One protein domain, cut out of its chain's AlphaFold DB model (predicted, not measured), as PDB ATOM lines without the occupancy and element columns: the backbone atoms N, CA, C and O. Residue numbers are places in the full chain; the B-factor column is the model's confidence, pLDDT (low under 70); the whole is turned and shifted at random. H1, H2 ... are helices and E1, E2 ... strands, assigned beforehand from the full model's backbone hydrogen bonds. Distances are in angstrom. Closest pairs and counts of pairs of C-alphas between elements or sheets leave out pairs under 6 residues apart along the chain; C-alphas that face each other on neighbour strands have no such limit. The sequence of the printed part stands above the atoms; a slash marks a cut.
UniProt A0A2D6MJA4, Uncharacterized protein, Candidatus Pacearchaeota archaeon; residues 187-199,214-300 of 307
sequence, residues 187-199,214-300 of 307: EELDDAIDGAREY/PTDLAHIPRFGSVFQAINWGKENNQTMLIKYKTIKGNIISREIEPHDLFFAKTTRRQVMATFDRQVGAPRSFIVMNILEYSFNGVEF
ATOM      1  N   GLU A 187     -55.431  -0.886   9.425       62.81
ATOM      2  CA  GLU A 187     -54.253  -1.505  10.060       62.81
ATOM      3  C   GLU A 187     -52.930  -1.031   9.430       62.81
ATOM      4  O   GLU A 187     -51.948  -0.800  10.129       62.81
ATOM      5  N   GLU A 188     -52.898  -0.851   8.104       62.66
ATOM      6  CA  GLU A 188     -51.729  -0.313   7.391       62.66
ATOM      7  C   GLU A 188     -51.503   1.169   7.699       62.66
ATOM      8  O   GLU A 188     -50.362   1.634   7.682       62.66
ATOM      9  N   LEU A 189     -52.583   1.902   7.970       61.19
ATOM     10  CA  LEU A 189     -52.523   3.293   8.393       61.19
ATOM     11  C   LEU A 189     -52.042   3.409   9.845       61.19
ATOM     12  O   LEU A 189     -51.222   4.273  10.133       61.19
ATOM     13  N   ASP A 190     -52.470   2.513  10.734       59.62
ATOM     14  CA  ASP A 190     -51.989   2.455  12.118       59.62
ATOM     15  C   ASP A 190     -50.490   2.112  12.179       59.62
ATOM     16  O   ASP A 190     -49.736   2.781  12.887       59.62
ATOM     17  N   ASP A 191     -50.023   1.162  11.358       56.69
ATOM     18  CA  ASP A 191     -48.588   0.880  11.178       56.69
ATOM     19  C   ASP A 191     -47.810   2.111  10.670       56.69
ATOM     20  O   ASP A 191     -46.633   2.281  10.992       56.69
ATOM     21  N   ALA A 192     -48.454   2.971   9.870       52.69
ATOM     22  CA  ALA A 192     -47.873   4.223   9.388       52.69
ATOM     23  C   ALA A 192     -47.791   5.286  10.495       52.69
ATOM     24  O   ALA A 192     -46.806   6.020  10.582       52.69
ATOM     25  N   ILE A 193     -48.818   5.363  11.346       48.62
ATOM     26  CA  ILE A 193     -48.923   6.317  12.458       48.62
ATOM     27  C   ILE A 193     -47.919   5.987  13.573       48.62
ATOM     28  O   ILE A 193     -47.392   6.905  14.203       48.62
ATOM     29  N   ASP A 194     -47.612   4.706  13.800       46.28
ATOM     30  CA  ASP A 194     -46.631   4.285  14.814       46.28
ATOM     31  C   ASP A 194     -45.172   4.581  14.395       46.28
ATOM     32  O   ASP A 194     -44.297   4.717  15.249       46.28
ATOM     33  N   GLY A 195     -44.912   4.758  13.091       38.81
ATOM     34  CA  GLY A 195     -43.675   5.371  12.591       38.81
ATOM     35  C   GLY A 195     -43.709   6.900  12.685       38.81
ATOM     36  O   GLY A 195     -42.857   7.527  13.316       38.81
ATOM     37  N   ALA A 196     -44.745   7.522  12.122       41.16
ATOM     38  CA  ALA A 196     -44.717   8.931  11.744       41.16
ATOM     39  C   ALA A 196     -45.248   9.906  12.808       41.16
ATOM     40  O   ALA A 196     -46.118  10.739  12.534       41.16
ATOM     41  N   ARG A 197     -44.720   9.859  14.033       38.28
ATOM     42  CA  ARG A 197     -45.090  10.829  15.078       38.28
ATOM     43  C   ARG A 197     -44.294  12.136  14.997       38.28
ATOM     44  O   ARG A 197     -43.405  12.359  15.807       38.28
ATOM     45  N   GLU A 198     -44.705  13.033  14.098       35.34
ATOM     46  CA  GLU A 198     -44.809  14.480  14.376       35.34
ATOM     47  C   GLU A 198     -45.597  15.200  13.261       35.34
ATOM     48  O   GLU A 198     -45.041  15.466  12.206       35.34
ATOM     49  N   TYR A 199     -46.879  15.531  13.472       37.28
ATOM     50  CA  TYR A 199     -47.510  16.740  12.909       37.28
ATOM     51  C   TYR A 199     -48.910  16.952  13.491       37.28
ATOM     52  O   TYR A 199     -49.836  16.252  13.111       37.28
ATOM     53  N   PRO A 214     -40.777  24.983 -17.720       41.50
ATOM     54  CA  PRO A 214     -40.517  23.541 -17.607       41.50
ATOM     55  C   PRO A 214     -39.173  23.165 -16.960       41.50
ATOM     56  O   PRO A 214     -38.122  23.664 -17.366       41.50
ATOM     57  N   THR A 215     -39.178  22.169 -16.073       47.69
ATOM     58  CA  THR A 215     -38.010  21.293 -15.919       47.69
ATOM     59  C   THR A 215     -37.973  20.403 -17.163       47.69
ATOM     60  O   THR A 215     -38.977  19.805 -17.550       47.69
ATOM     61  N   ASP A 216     -36.850  20.407 -17.872       49.19
ATOM     62  CA  ASP A 216     -36.661  19.713 -19.144       49.19
ATOM     63  C   ASP A 216     -37.051  18.222 -19.024       49.19
ATOM     64  O   ASP A 216     -36.333  17.429 -18.407       49.19
ATOM     65  N   LEU A 217     -38.189  17.819 -19.616       51.66
ATOM     66  CA  LEU A 217     -38.668  16.421 -19.650       51.66
ATOM     67  C   LEU A 217     -37.614  15.456 -20.238       51.66
ATOM     68  O   LEU A 217     -37.740  14.240 -20.093       51.66
ATOM     69  N   ALA A 218     -36.567  15.984 -20.884       51.09
ATOM     70  CA  ALA A 218     -35.457  15.235 -21.458       51.09
ATOM     71  C   ALA A 218     -34.589  14.469 -20.437       51.09
ATOM     72  O   ALA A 218     -33.798  13.627 -20.861       51.09
ATOM     73  N   HIS A 219     -34.715  14.721 -19.127       66.25
ATOM     74  CA  HIS A 219     -33.833  14.128 -18.104       66.25
ATOM     75  C   HIS A 219     -34.524  13.218 -17.077       66.25
ATOM     76  O   HIS A 219     -33.882  12.825 -16.105       66.25
ATOM     77  N   ILE A 220     -35.788  12.825 -17.277       69.62
ATOM     78  CA  ILE A 220     -36.411  11.806 -16.415       69.62
ATOM     79  C   ILE A 220     -35.781  10.436 -16.732       69.62
ATOM     80  O   ILE A 220     -35.908   9.953 -17.864       69.62
ATOM     81  N   PRO A 221     -35.106   9.776 -15.770       75.81
ATOM     82  CA  PRO A 221     -34.529   8.459 -15.996       75.81
ATOM     83  C   PRO A 221     -35.607   7.409 -16.280       75.81
ATOM     84  O   PRO A 221     -36.745   7.498 -15.819       75.81
ATOM     85  N   ARG A 222     -35.236   6.345 -16.998       72.31
ATOM     86  CA  ARG A 222     -36.049   5.124 -17.027       72.31
ATOM     87  C   ARG A 222     -35.716   4.282 -15.807       72.31
ATOM     88  O   ARG A 222     -34.548   3.987 -15.566       72.31
ATOM     89  N   PHE A 223     -36.740   3.849 -15.084       73.25
ATOM     90  CA  PHE A 223     -36.568   3.042 -13.883       73.25
ATOM     91  C   PHE A 223     -36.944   1.588 -14.139       73.25
ATOM     92  O   PHE A 223     -37.934   1.294 -14.804       73.25
ATOM     93  N   GLY A 224     -36.175   0.669 -13.554       56.00
ATOM     94  CA  GLY A 224     -36.448  -0.769 -13.626       56.00
ATOM     95  C   GLY A 224     -37.503  -1.243 -12.624       56.00
ATOM     96  O   GLY A 224     -37.742  -2.439 -12.513       56.00
ATOM     97  N   SER A 225     -38.078  -0.341 -11.821       70.62
ATOM     98  CA  SER A 225     -39.180  -0.639 -10.899       70.62
ATOM     99  C   SER A 225     -39.849   0.643 -10.413       70.62
ATOM    100  O   SER A 225     -39.186   1.675 -10.307       70.62
ATOM    101  N   VAL A 226     -41.124   0.553 -10.028       78.31
ATOM    102  CA  VAL A 226     -41.871   1.670  -9.423       78.31
ATOM    103  C   VAL A 226     -41.202   2.200  -8.146       78.31
ATOM    104  O   VAL A 226     -41.170   3.402  -7.937       78.31
ATOM    105  N   PHE A 227     -40.554   1.343  -7.350       78.88
ATOM    106  CA  PHE A 227     -39.788   1.758  -6.166       78.88
ATOM    107  C   PHE A 227     -38.661   2.741  -6.488       78.88
ATOM    108  O   PHE A 227     -38.481   3.737  -5.795       78.88
ATOM    109  N   GLN A 228     -37.899   2.461  -7.548       75.56
ATOM    110  CA  GLN A 228     -36.826   3.351  -7.993       75.56
ATOM    111  C   GLN A 228     -37.390   4.681  -8.496       75.56
ATOM    112  O   GLN A 228     -36.804   5.718  -8.213       75.56
ATOM    113  N   ALA A 229     -38.532   4.645  -9.189       84.00
ATOM    114  CA  ALA A 229     -39.214   5.856  -9.621       84.00
ATOM    115  C   ALA A 229     -39.688   6.688  -8.423       84.00
ATOM    116  O   ALA A 229     -39.366   7.865  -8.352       84.00
ATOM    117  N   ILE A 230     -40.375   6.082  -7.450       88.38
ATOM    118  CA  ILE A 230     -40.852   6.778  -6.243       88.38
ATOM    119  C   ILE A 230     -39.688   7.418  -5.483       88.38
ATOM    120  O   ILE A 230     -39.760   8.597  -5.149       88.38
ATOM    121  N   ASN A 231     -38.599   6.676  -5.252       85.12
ATOM    122  CA  ASN A 231     -37.423   7.220  -4.570       85.12
ATOM    123  C   ASN A 231     -36.801   8.386  -5.340       85.12
ATOM    124  O   ASN A 231     -36.514   9.415  -4.738       85.12
ATOM    125  N   TRP A 232     -36.652   8.269  -6.661       89.31
ATOM    126  CA  TRP A 232     -36.140   9.374  -7.468       89.31
ATOM    127  C   TRP A 232     -37.078  10.586  -7.435       89.31
ATOM    128  O   TRP A 232     -36.609  11.711  -7.285       89.31
ATOM    129  N   GLY A 233     -38.392  10.363  -7.520       92.06
ATOM    130  CA  GLY A 233     -39.405  11.410  -7.413       92.06
ATOM    131  C   GLY A 233     -39.322  12.154  -6.087       92.06
ATOM    132  O   GLY A 233     -39.299  13.380  -6.079       92.06
ATOM    133  N   LYS A 234     -39.175  11.416  -4.981       92.31
ATOM    134  CA  LYS A 234     -38.934  11.975  -3.647       92.31
ATOM    135  C   LYS A 234     -37.645  12.800  -3.607       92.31
ATOM    136  O   LYS A 234     -37.671  13.963  -3.228       92.31
ATOM    137  N   GLU A 235     -36.518  12.218  -4.014       88.69
ATOM    138  CA  GLU A 235     -35.190  12.852  -3.936       88.69
ATOM    139  C   GLU A 235     -35.058  14.107  -4.811       88.69
ATOM    140  O   GLU A 235     -34.269  14.996  -4.498       88.69
ATOM    141  N   ASN A 236     -35.828  14.185  -5.900       90.19
ATOM    142  CA  ASN A 236     -35.802  15.298  -6.853       90.19
ATOM    143  C   ASN A 236     -37.033  16.207  -6.731       90.19
ATOM    144  O   ASN A 236     -37.237  17.074  -7.580       90.19
ATOM    145  N   ASN A 237     -37.858  15.998  -5.700       93.19
ATOM    146  CA  ASN A 237     -39.120  16.693  -5.469       93.19
ATOM    147  C   ASN A 237     -40.014  16.779  -6.718       93.19
ATOM    148  O   ASN A 237     -40.604  17.818  -7.000       93.19
ATOM    149  N   GLN A 238     -40.104  15.698  -7.491       94.19
ATOM    150  CA  GLN A 238     -40.918  15.621  -8.702       94.19
ATOM    151  C   GLN A 238     -42.266  14.979  -8.396       94.19
ATOM    152  O   GLN A 238     -42.332  13.898  -7.804       94.19
ATOM    153  N   THR A 239     -43.348  15.609  -8.851       94.56
ATOM    154  CA  THR A 239     -44.680  15.006  -8.754       94.56
ATOM    155  C   THR A 239     -44.830  13.835  -9.726       94.56
ATOM    156  O   THR A 239     -44.205  13.779 -10.792       94.56
ATOM    157  N   MET A 240     -45.663  12.871  -9.339       94.81
ATOM    158  CA  MET A 240     -45.937  11.664 -10.110       94.81
ATOM    159  C   MET A 240     -47.423  11.592 -10.444       94.81
ATOM    160  O   MET A 240     -48.270  11.773  -9.574       94.81
ATOM    161  N   LEU A 241     -47.743  11.252 -11.690       94.62
ATOM    162  CA  LEU A 241     -49.059  10.733 -12.041       94.62
ATOM    163  C   LEU A 241     -49.006   9.212 -11.906       94.62
ATOM    164  O   LEU A 241     -48.300   8.553 -12.671       94.62
ATOM    165  N   ILE A 242     -49.741   8.662 -10.947       93.69
ATOM    166  CA  ILE A 242     -49.875   7.219 -10.738       93.69
ATOM    167  C   ILE A 242     -51.240   6.741 -11.214       93.69
ATOM    168  O   ILE A 242     -52.234   7.454 -11.107       93.69
ATOM    169  N   LYS A 243     -51.302   5.505 -11.695       89.62
ATOM    170  CA  LYS A 243     -52.539   4.763 -11.919       89.62
ATOM    171  C   LYS A 243     -52.473   3.503 -11.081       89.62
ATOM    172  O   LYS A 243     -51.558   2.704 -11.261       89.62
ATOM    173  N   TYR A 244     -53.415   3.326 -10.167       89.69
ATOM    174  CA  TYR A 244     -53.396   2.243  -9.187       89.69
ATOM    175  C   TYR A 244     -54.744   1.531  -9.120       89.69
ATOM    176  O   TYR A 244     -55.760   2.041  -9.599       89.69
ATOM    177  N   LYS A 245     -54.736   0.321  -8.559       83.00
ATOM    178  CA  LYS A 245     -55.937  -0.478  -8.314       83.00
ATOM    179  C   LYS A 245     -56.321  -0.415  -6.836       83.00
ATOM    180  O   LYS A 245     -55.525  -0.799  -5.987       83.00
ATOM    181  N   THR A 246     -57.542   0.013  -6.527       85.62
ATOM    182  CA  THR A 246     -58.058   0.034  -5.151       85.62
ATOM    183  C   THR A 246     -58.325  -1.373  -4.623       85.62
ATOM    184  O   THR A 246     -58.440  -2.328  -5.397       85.62
ATOM    185  N   ILE A 247     -58.516  -1.507  -3.306       72.12
ATOM    186  CA  ILE A 247     -58.906  -2.786  -2.680       72.12
ATOM    187  C   ILE A 247     -60.228  -3.308  -3.267       72.12
ATOM    188  O   ILE A 247     -60.380  -4.509  -3.491       72.12
ATOM    189  N   LYS A 248     -61.165  -2.404  -3.586       78.44
ATOM    190  CA  LYS A 248     -62.451  -2.733  -4.231       78.44
ATOM    191  C   LYS A 248     -62.316  -3.068  -5.723       78.44
ATOM    192  O   LYS A 248     -63.290  -3.462  -6.355       78.44
ATOM    193  N   GLY A 249     -61.116  -2.940  -6.287       78.06
ATOM    194  CA  GLY A 249     -60.795  -3.311  -7.659       78.06
ATOM    195  C   GLY A 249     -60.956  -2.196  -8.693       78.06
ATOM    196  O   GLY A 249     -60.725  -2.460  -9.873       78.06
ATOM    197  N   ASN A 250     -61.295  -0.976  -8.272       85.75
ATOM    198  CA  ASN A 250     -61.389   0.182  -9.162       85.75
ATOM    199  C   ASN A 250     -59.993   0.614  -9.616       85.75
ATOM    200  O   ASN A 250     -59.042   0.529  -8.845       85.75
ATOM    201  N   ILE A 251     -59.866   1.096 -10.852       86.94
ATOM    202  CA  ILE A 251     -58.610   1.655 -11.359       86.94
ATOM    203  C   ILE A 251     -58.731   3.172 -11.369       86.94
ATOM    204  O   ILE A 251     -59.615   3.722 -12.023       86.94
ATOM    205  N   ILE A 252     -57.829   3.832 -10.654       91.38
ATOM    206  CA  ILE A 252     -57.887   5.265 -10.380       91.38
ATOM    207  C   ILE A 252     -56.545   5.898 -10.744       91.38
ATOM    208  O   ILE A 252     -55.498   5.274 -10.585       91.38
ATOM    209  N   SER A 253     -56.571   7.127 -11.270       93.81
ATOM    210  CA  SER A 253     -55.361   7.923 -11.513       93.81
ATOM    211  C   SER A 253     -55.258   9.073 -10.518       93.81
ATOM    212  O   SER A 253     -56.267   9.732 -10.252       93.81
ATOM    213  N   ARG A 254     -54.056   9.296  -9.979       93.94
ATOM    214  CA  ARG A 254     -53.762  10.351  -9.006       93.94
ATOM    215  C   ARG A 254     -52.497  11.109  -9.332       93.94
ATOM    216  O   ARG A 254     -51.495  10.504  -9.703       93.94
ATOM    217  N   GLU A 255     -52.551  12.423  -9.163       95.56
ATOM    218  CA  GLU A 255     -51.360  13.266  -9.148       95.56
ATOM    219  C   GLU A 255     -50.886  13.447  -7.706       95.56
ATOM    220  O   GLU A 255     -51.609  13.983  -6.865       95.56
ATOM    221  N   ILE A 256     -49.676  12.977  -7.423       95.19
ATOM    222  CA  ILE A 256     -49.144  12.862  -6.069       95.19
ATOM    223  C   ILE A 256     -47.765  13.505  -5.935       95.19
ATOM    224  O   ILE A 256     -46.970  13.559  -6.874       95.19
ATOM    225  N   GLU A 257     -47.463  13.933  -4.720       95.12
ATOM    226  CA  GLU A 257     -46.136  14.337  -4.269       95.12
ATOM    227  C   GLU A 257     -45.578  13.190  -3.403       95.12
ATOM    228  O   GLU A 257     -46.069  12.999  -2.284       95.12
ATOM    229  N   PRO A 258     -44.632  12.365  -3.892       93.00
ATOM    230  CA  PRO A 258     -44.087  11.250  -3.114       93.00
ATOM    231  C   PRO A 258     -43.239  11.759  -1.940       93.00
ATOM    232  O   PRO A 258     -42.237  12.435  -2.153       93.00
ATOM    233  N   HIS A 259     -43.626  11.424  -0.706       86.88
ATOM    234  CA  HIS A 259     -42.955  11.910   0.506       86.88
ATOM    235  C   HIS A 259     -42.108  10.841   1.185       86.88
ATOM    236  O   HIS A 259     -40.968  11.127   1.537       86.88
ATOM    237  N   ASP A 260     -42.614   9.614   1.348       84.25
ATOM    238  CA  ASP A 260     -41.783   8.514   1.842       84.25
ATOM    239  C   ASP A 260     -42.292   7.112   1.493       84.25
ATOM    240  O   ASP A 260     -43.414   6.937   1.018       84.25
ATOM    241  N   LEU A 261     -41.442   6.112   1.737       80.12
ATOM    242  CA  LEU A 261     -41.729   4.687   1.624       80.12
ATOM    243  C   LEU A 261     -41.472   3.992   2.959       80.12
ATOM    244  O   LEU A 261     -40.365   4.052   3.489       80.12
ATOM    245  N   PHE A 262     -42.454   3.239   3.442       77.00
ATOM    246  CA  PHE A 262     -42.317   2.425   4.645       77.00
ATOM    247  C   PHE A 262     -42.898   1.027   4.443       77.00
ATOM    248  O   PHE A 262     -43.703   0.771   3.547       77.00
ATOM    249  N   PHE A 263     -42.463   0.097   5.290       72.56
ATOM    250  CA  PHE A 263     -42.925  -1.283   5.263       72.56
ATOM    251  C   PHE A 263     -43.911  -1.531   6.405       72.56
ATOM    252  O   PHE A 263     -43.497  -1.601   7.565       72.56
ATOM    253  N   ALA A 264     -45.191  -1.709   6.070       70.25
ATOM    254  CA  ALA A 264     -46.221  -2.118   7.019       70.25
ATOM    255  C   ALA A 264     -45.941  -3.558   7.471       70.25
ATOM    256  O   ALA A 264     -45.944  -4.496   6.663       70.25
ATOM    257  N   LYS A 265     -45.643  -3.743   8.759       61.78
ATOM    258  CA  LYS A 265     -45.229  -5.041   9.318       61.78
ATOM    259  C   LYS A 265     -46.404  -6.005   9.408       61.78
ATOM    260  O   LYS A 265     -46.205  -7.204   9.209       61.78
ATOM    261  N   THR A 266     -47.593  -5.482   9.696       63.47
ATOM    262  CA  THR A 266     -48.835  -6.252   9.847       63.47
ATOM    263  C   THR A 266     -49.220  -6.931   8.537       63.47
ATOM    264  O   THR A 266     -49.316  -8.158   8.480       63.47
ATOM    265  N   THR A 267     -49.344  -6.163   7.455       63.47
ATOM    266  CA  THR A 267     -49.758  -6.686   6.143       63.47
ATOM    267  C   THR A 267     -48.595  -7.125   5.262       63.47
ATOM    268  O   THR A 267     -48.806  -7.735   4.211       63.47
ATOM    269  N   ARG A 268     -47.357  -6.869   5.703       63.44
ATOM    270  CA  ARG A 268     -46.110  -7.154   4.984       63.44
ATOM    271  C   ARG A 268     -46.053  -6.483   3.606       63.44
ATOM    272  O   ARG A 268     -45.619  -7.098   2.627       63.44
ATOM    273  N   ARG A 269     -46.485  -5.224   3.513       73.19
ATOM    274  CA  ARG A 269     -46.523  -4.464   2.254       73.19
ATOM    275  C   ARG A 269     -45.706  -3.185   2.329       73.19
ATOM    276  O   ARG A 269     -45.625  -2.550   3.372       73.19
ATOM    277  N   GLN A 270     -45.117  -2.792   1.199       76.31
ATOM    278  CA  GLN A 270     -44.569  -1.450   1.038       76.31
ATOM    279  C   GLN A 270     -45.690  -0.454   0.758       76.31
ATOM    280  O   GLN A 270     -46.485  -0.638  -0.171       76.31
ATOM    281  N   VAL A 271     -45.704   0.606   1.551       81.56
ATOM    282  CA  VAL A 271     -46.670   1.693   1.498       81.56
ATOM    283  C   VAL A 271     -45.916   2.986   1.216       81.56
ATOM    284  O   VAL A 271     -44.837   3.231   1.755       81.56
ATOM    285  N   MET A 272     -46.470   3.795   0.324       87.94
ATOM    286  CA  MET A 272     -45.963   5.110  -0.026       87.94
ATOM    287  C   MET A 272     -46.835   6.170   0.624       87.94
ATOM    288  O   MET A 272     -48.022   6.243   0.319       87.94
ATOM    289  N   ALA A 273     -46.238   7.011   1.457       87.00
ATOM    290  CA  ALA A 273     -46.869   8.221   1.955       87.00
ATOM    291  C   ALA A 273     -46.668   9.367   0.962       87.00
ATOM    292  O   ALA A 273     -45.573   9.574   0.428       87.00
ATOM    293  N   THR A 274     -47.731  10.122   0.708       91.94
ATOM    294  CA  THR A 274     -47.776  11.143  -0.341       91.94
ATOM    295  C   THR A 274     -48.688  12.300   0.037       91.94
ATOM    296  O   THR A 274     -49.553  12.148   0.896       91.94
ATOM    297  N   PHE A 275     -48.551  13.439  -0.636       88.75
ATOM    298  CA  PHE A 275     -49.626  14.427  -0.700       88.75
ATOM    299  C   PHE A 275     -50.378  14.240  -2.018       88.75
ATOM    300  O   PHE A 275     -49.783  14.355  -3.089       88.75
ATOM    301  N   ASP A 276     -51.672  13.946  -1.948       90.31
ATOM    302  CA  ASP A 276     -52.534  13.830  -3.120       90.31
ATOM    303  C   ASP A 276     -52.991  15.231  -3.534       90.31
ATOM    304  O   ASP A 276     -53.692  15.917  -2.789       90.31
ATOM    305  N   ARG A 277     -52.574  15.680  -4.720       89.62
ATOM    306  CA  ARG A 277     -52.848  17.043  -5.197       89.62
ATOM    307  C   ARG A 277     -54.298  17.242  -5.611       89.62
ATOM    308  O   ARG A 277     -54.784  18.368  -5.568       89.62
ATOM    309  N   GLN A 278     -54.979  16.178  -6.025       88.44
ATOM    310  CA  GLN A 278     -56.377  16.253  -6.444       88.44
ATOM    311  C   GLN A 278     -57.310  16.272  -5.234       88.44
ATOM    312  O   GLN A 278     -58.324  16.963  -5.258       88.44
ATOM    313  N   VAL A 279     -56.948  15.550  -4.173       83.00
ATOM    314  CA  VAL A 279     -57.685  15.548  -2.900       83.00
ATOM    315  C   VAL A 279     -57.286  16.737  -2.019       83.00
ATOM    316  O   VAL A 279     -58.102  17.232  -1.247       83.00
ATOM    317  N   GLY A 280     -56.050  17.223  -2.142       82.75
ATOM    318  CA  GLY A 280     -55.517  18.321  -1.337       82.75
ATOM    319  C   GLY A 280     -55.118  17.904   0.081       82.75
ATOM    320  O   GLY A 280     -55.108  18.746   0.977       82.75
ATOM    321  N   ALA A 281     -54.801  16.626   0.297       81.06
ATOM    322  CA  ALA A 281     -54.481  16.078   1.614       81.06
ATOM    323  C   ALA A 281     -53.434  14.953   1.538       81.06
ATOM    324  O   ALA A 281     -53.250  14.350   0.474       81.06
ATOM    325  N   PRO A 282     -52.754  14.629   2.655       85.81
ATOM    326  CA  PRO A 282     -51.929  13.433   2.744       85.81
ATOM    327  C   PRO A 282     -52.725  12.155   2.434       85.81
ATOM    328  O   PRO A 282     -53.852  11.986   2.898       85.81
ATOM    329  N   ARG A 283     -52.124  11.242   1.667       85.88
ATOM    330  CA  ARG A 283     -52.637   9.893   1.393       85.88
ATOM    331  C   ARG A 283     -51.510   8.873   1.359       85.88
ATOM    332  O   ARG A 283     -50.369   9.194   1.021       85.88
ATOM    333  N   SER A 284     -51.884   7.632   1.630       86.94
ATOM    334  CA  SER A 284     -51.006   6.475   1.527       86.94
ATOM    335  C   SER A 284     -51.486   5.543   0.423       86.94
ATOM    336  O   SER A 284     -52.689   5.348   0.274       86.94
ATOM    337  N   PHE A 285     -50.542   4.969  -0.319       86.62
ATOM    338  CA  PHE A 285     -50.812   4.009  -1.388       86.62
ATOM    339  C   PHE A 285     -49.981   2.749  -1.197       86.62
ATOM    340  O   PHE A 285     -48.790   2.827  -0.884       86.62
ATOM    341  N   ILE A 286     -50.558   1.579  -1.454       82.75
ATOM    342  CA  ILE A 286     -49.774   0.347  -1.519       82.75
ATOM    343  C   ILE A 286     -48.960   0.410  -2.806       82.75
ATOM    344  O   ILE A 286     -49.510   0.378  -3.904       82.75
ATOM    345  N   VAL A 287     -47.630   0.443  -2.689       82.06
ATOM    346  CA  VAL A 287     -46.733   0.611  -3.847       82.06
ATOM    347  C   VAL A 287     -47.003  -0.443  -4.912       82.06
ATOM    348  O   VAL A 287     -46.982  -0.163  -6.110       82.06
ATOM    349  N   MET A 288     -47.299  -1.661  -4.467       77.88
ATOM    350  CA  MET A 288     -47.585  -2.765  -5.366       77.88
ATOM    351  C   MET A 288     -48.876  -2.589  -6.153       77.88
ATOM    352  O   MET A 288     -48.939  -3.084  -7.269       77.88
ATOM    353  N   ASN A 289     -49.862  -1.854  -5.645       84.12
ATOM    354  CA  ASN A 289     -51.113  -1.605  -6.358       84.12
ATOM    355  C   ASN A 289     -50.966  -0.590  -7.499       84.12
ATOM    356  O   ASN A 289     -51.901  -0.434  -8.288       84.12
ATOM    357  N   ILE A 290     -49.814   0.077  -7.620       85.31
ATOM    358  CA  ILE A 290     -49.507   0.984  -8.727       85.31
ATOM    359  C   ILE A 290     -49.249   0.159  -9.992       85.31
ATOM    360  O   ILE A 290     -48.314  -0.638 -10.072       85.31
ATOM    361  N   LEU A 291     -50.103   0.369 -10.991       78.50
ATOM    362  CA  LEU A 291     -50.081  -0.306 -12.286       78.50
ATOM    363  C   LEU A 291     -49.199   0.441 -13.290       78.50
ATOM    364  O   LEU A 291     -48.422  -0.168 -14.019       78.50
ATOM    365  N   GLU A 292     -49.334   1.765 -13.330       82.00
ATOM    366  CA  GLU A 292     -48.593   2.652 -14.228       82.00
ATOM    367  C   GLU A 292     -48.179   3.910 -13.459       82.00
ATOM    368  O   GLU A 292     -48.856   4.331 -12.518       82.00
ATOM    369  N   TYR A 293     -47.076   4.530 -13.869       91.06
ATOM    370  CA  TYR A 293     -46.665   5.833 -13.361       91.06
ATOM    371  C   TYR A 293     -46.011   6.657 -14.469       91.06
ATOM    372  O   TYR A 293     -45.481   6.120 -15.444       91.06
ATOM    373  N   SER A 294     -46.018   7.972 -14.297       87.75
ATOM    374  CA  SER A 294     -45.266   8.916 -15.119       87.75
ATOM    375  C   SER A 294     -44.897  10.149 -14.299       87.75
ATOM    376  O   SER A 294     -45.520  10.428 -13.275       87.75
ATOM    377  N   PHE A 295     -43.888  10.887 -14.751       90.25
ATOM    378  CA  PHE A 295     -43.546  12.199 -14.211       90.25
ATOM    379  C   PHE A 295     -44.060  13.272 -15.165       90.25
ATOM    380  O   PHE A 295     -43.921  13.143 -16.380       90.25
ATOM    381  N   ASN A 296     -44.649  14.328 -14.613       83.50
ATOM    382  CA  ASN A 296     -45.186  15.462 -15.372       83.50
ATOM    383  C   ASN A 296     -44.222  16.669 -15.405       83.50
ATOM    384  O   ASN A 296     -44.552  17.687 -16.010       83.50
ATOM    385  N   GLY A 297     -43.050  16.559 -14.765       80.75
ATOM    386  CA  GLY A 297     -42.043  17.623 -14.688       80.75
ATOM    387  C   GLY A 297     -42.413  18.776 -13.751       80.75
ATOM    388  O   GLY A 297     -41.822  19.847 -13.855       80.75
ATOM    389  N   VAL A 298     -43.416  18.595 -12.885       88.12
ATOM    390  CA  VAL A 298     -43.788  19.591 -11.875       88.12
ATOM    391  C   VAL A 298     -43.035  19.298 -10.583       88.12
ATOM    392  O   VAL A 298     -43.120  18.192 -10.048       88.12
ATOM    393  N   GLU A 299     -42.324  20.305 -10.081       91.06
ATOM    394  CA  GLU A 299     -41.639  20.262  -8.791       91.06
ATOM    395  C   GLU A 299     -42.587  20.603  -7.636       91.06
ATOM    396  O   GLU A 299     -43.510  21.407  -7.788       91.06
ATOM    397  N   PHE A 300     -42.344  20.019  -6.464       90.56
ATOM    398  CA  PHE A 300     -43.032  20.367  -5.222       90.56
ATOM    399  C   PHE A 300     -42.039  20.738  -4.116       90.56
ATOM    400  O   PHE A 300     -40.835  20.531  -4.223       90.56
TER     401      PHE A 300
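Overview. This is residues 187 to 199 and 214 to 300 of the 307 residues of an uncharacterized protein of Candidatus Pacearchaeota archaeon (UniProt A0A2D6MJA4). A strongly twisted sheet of five strands makes the body, and its long strand E2 bends sharply, so that E1 and E5 lie beside one arm of it and E3 and E4 beside the other. H2 packs on one face of this sheet, with its closest contacts to E2, E1 and E5, while H1 is on the opposite face, near E2, E3 and E4. The printed part has 100 residues, with two named helices followed by five named strands, H1 H2 E1 E2 E3 E4 E5; the sheet's order is E4 E3 E2 E1 E5, antiparallel throughout, and the class is mixed, helices and strands. It is compact, with a radius of gyration of the C-alphas of 13.5 A and spans of 40 by 32 by 27 A.

Arrangement. Along the printed part come H1, residues 187 to 195, H2, residues 226 to 235, E1, residues 238 to 245, E2, residues 251 to 264, E3, residues 269 to 276, E4, residues 281 to 286, and E5, residues 290 to 299. H1 is on the sheet at a height of 9.3 A; its closest C-alphas with E2 are those of Asp 191 and Ala 264, 5.6 A apart. On the local plane H1 stands at 49 degrees to E2, slantwise to the strands. H2 is on the sheet's opposite face; its closest C-alphas with E2 are those of Lys 234 and Pro 258, 5.2 A apart, and with E5 those of Val 226 and Tyr 293, 7.5 A apart. Every O i to N i+4 pair of H2 is within hydrogen-bond range, against 4 of 5 in H1. E1, E2, E3 and E4 form a meander, each strand the antiparallel neighbour of the one before, and each successive pair is a hairpin. E2 bends by 111 degrees at residue 255. Within hydrogen-bond range are N 242 and O 254 of E1 and E2, 2.8 A, N 271 and O 262 of E3 and E2, 2.8 A, and N 283 and O 274 of E4 and E3, 2.8 A. E5, an edge strand, is antiparallel to E1 at 160 degrees, with N 241 and O 294 at 2.9 A; E3 and E5 are apart.

Along the chain. H1 begins at C-alpha 187, (-54.253, -1.505, 10.060), and is 12.9 A long; H2 is 14.1 A. E1 measures 22.0 A, E2 22.5 A, E3 20.0 A, E4 16.7 A and E5 20.8 A. E2 begins at C-alpha 251, (-58.610, 1.655, -11.359), and E5 ends at C-alpha 299, (-41.639, 20.262, -8.791).

Size, cuts and confidence. The C-alphas of Pro 214 and Thr 266 are the two farthest apart, 41.4 A. Residues 200 to 213 are not printed, and C-alphas 199 and 214 are 32.0 A apart across this cut. The links printed whole are tight. The model's confidence is under 70 at residues 187 to 199, 214 to 220, 224 and 265 to 268.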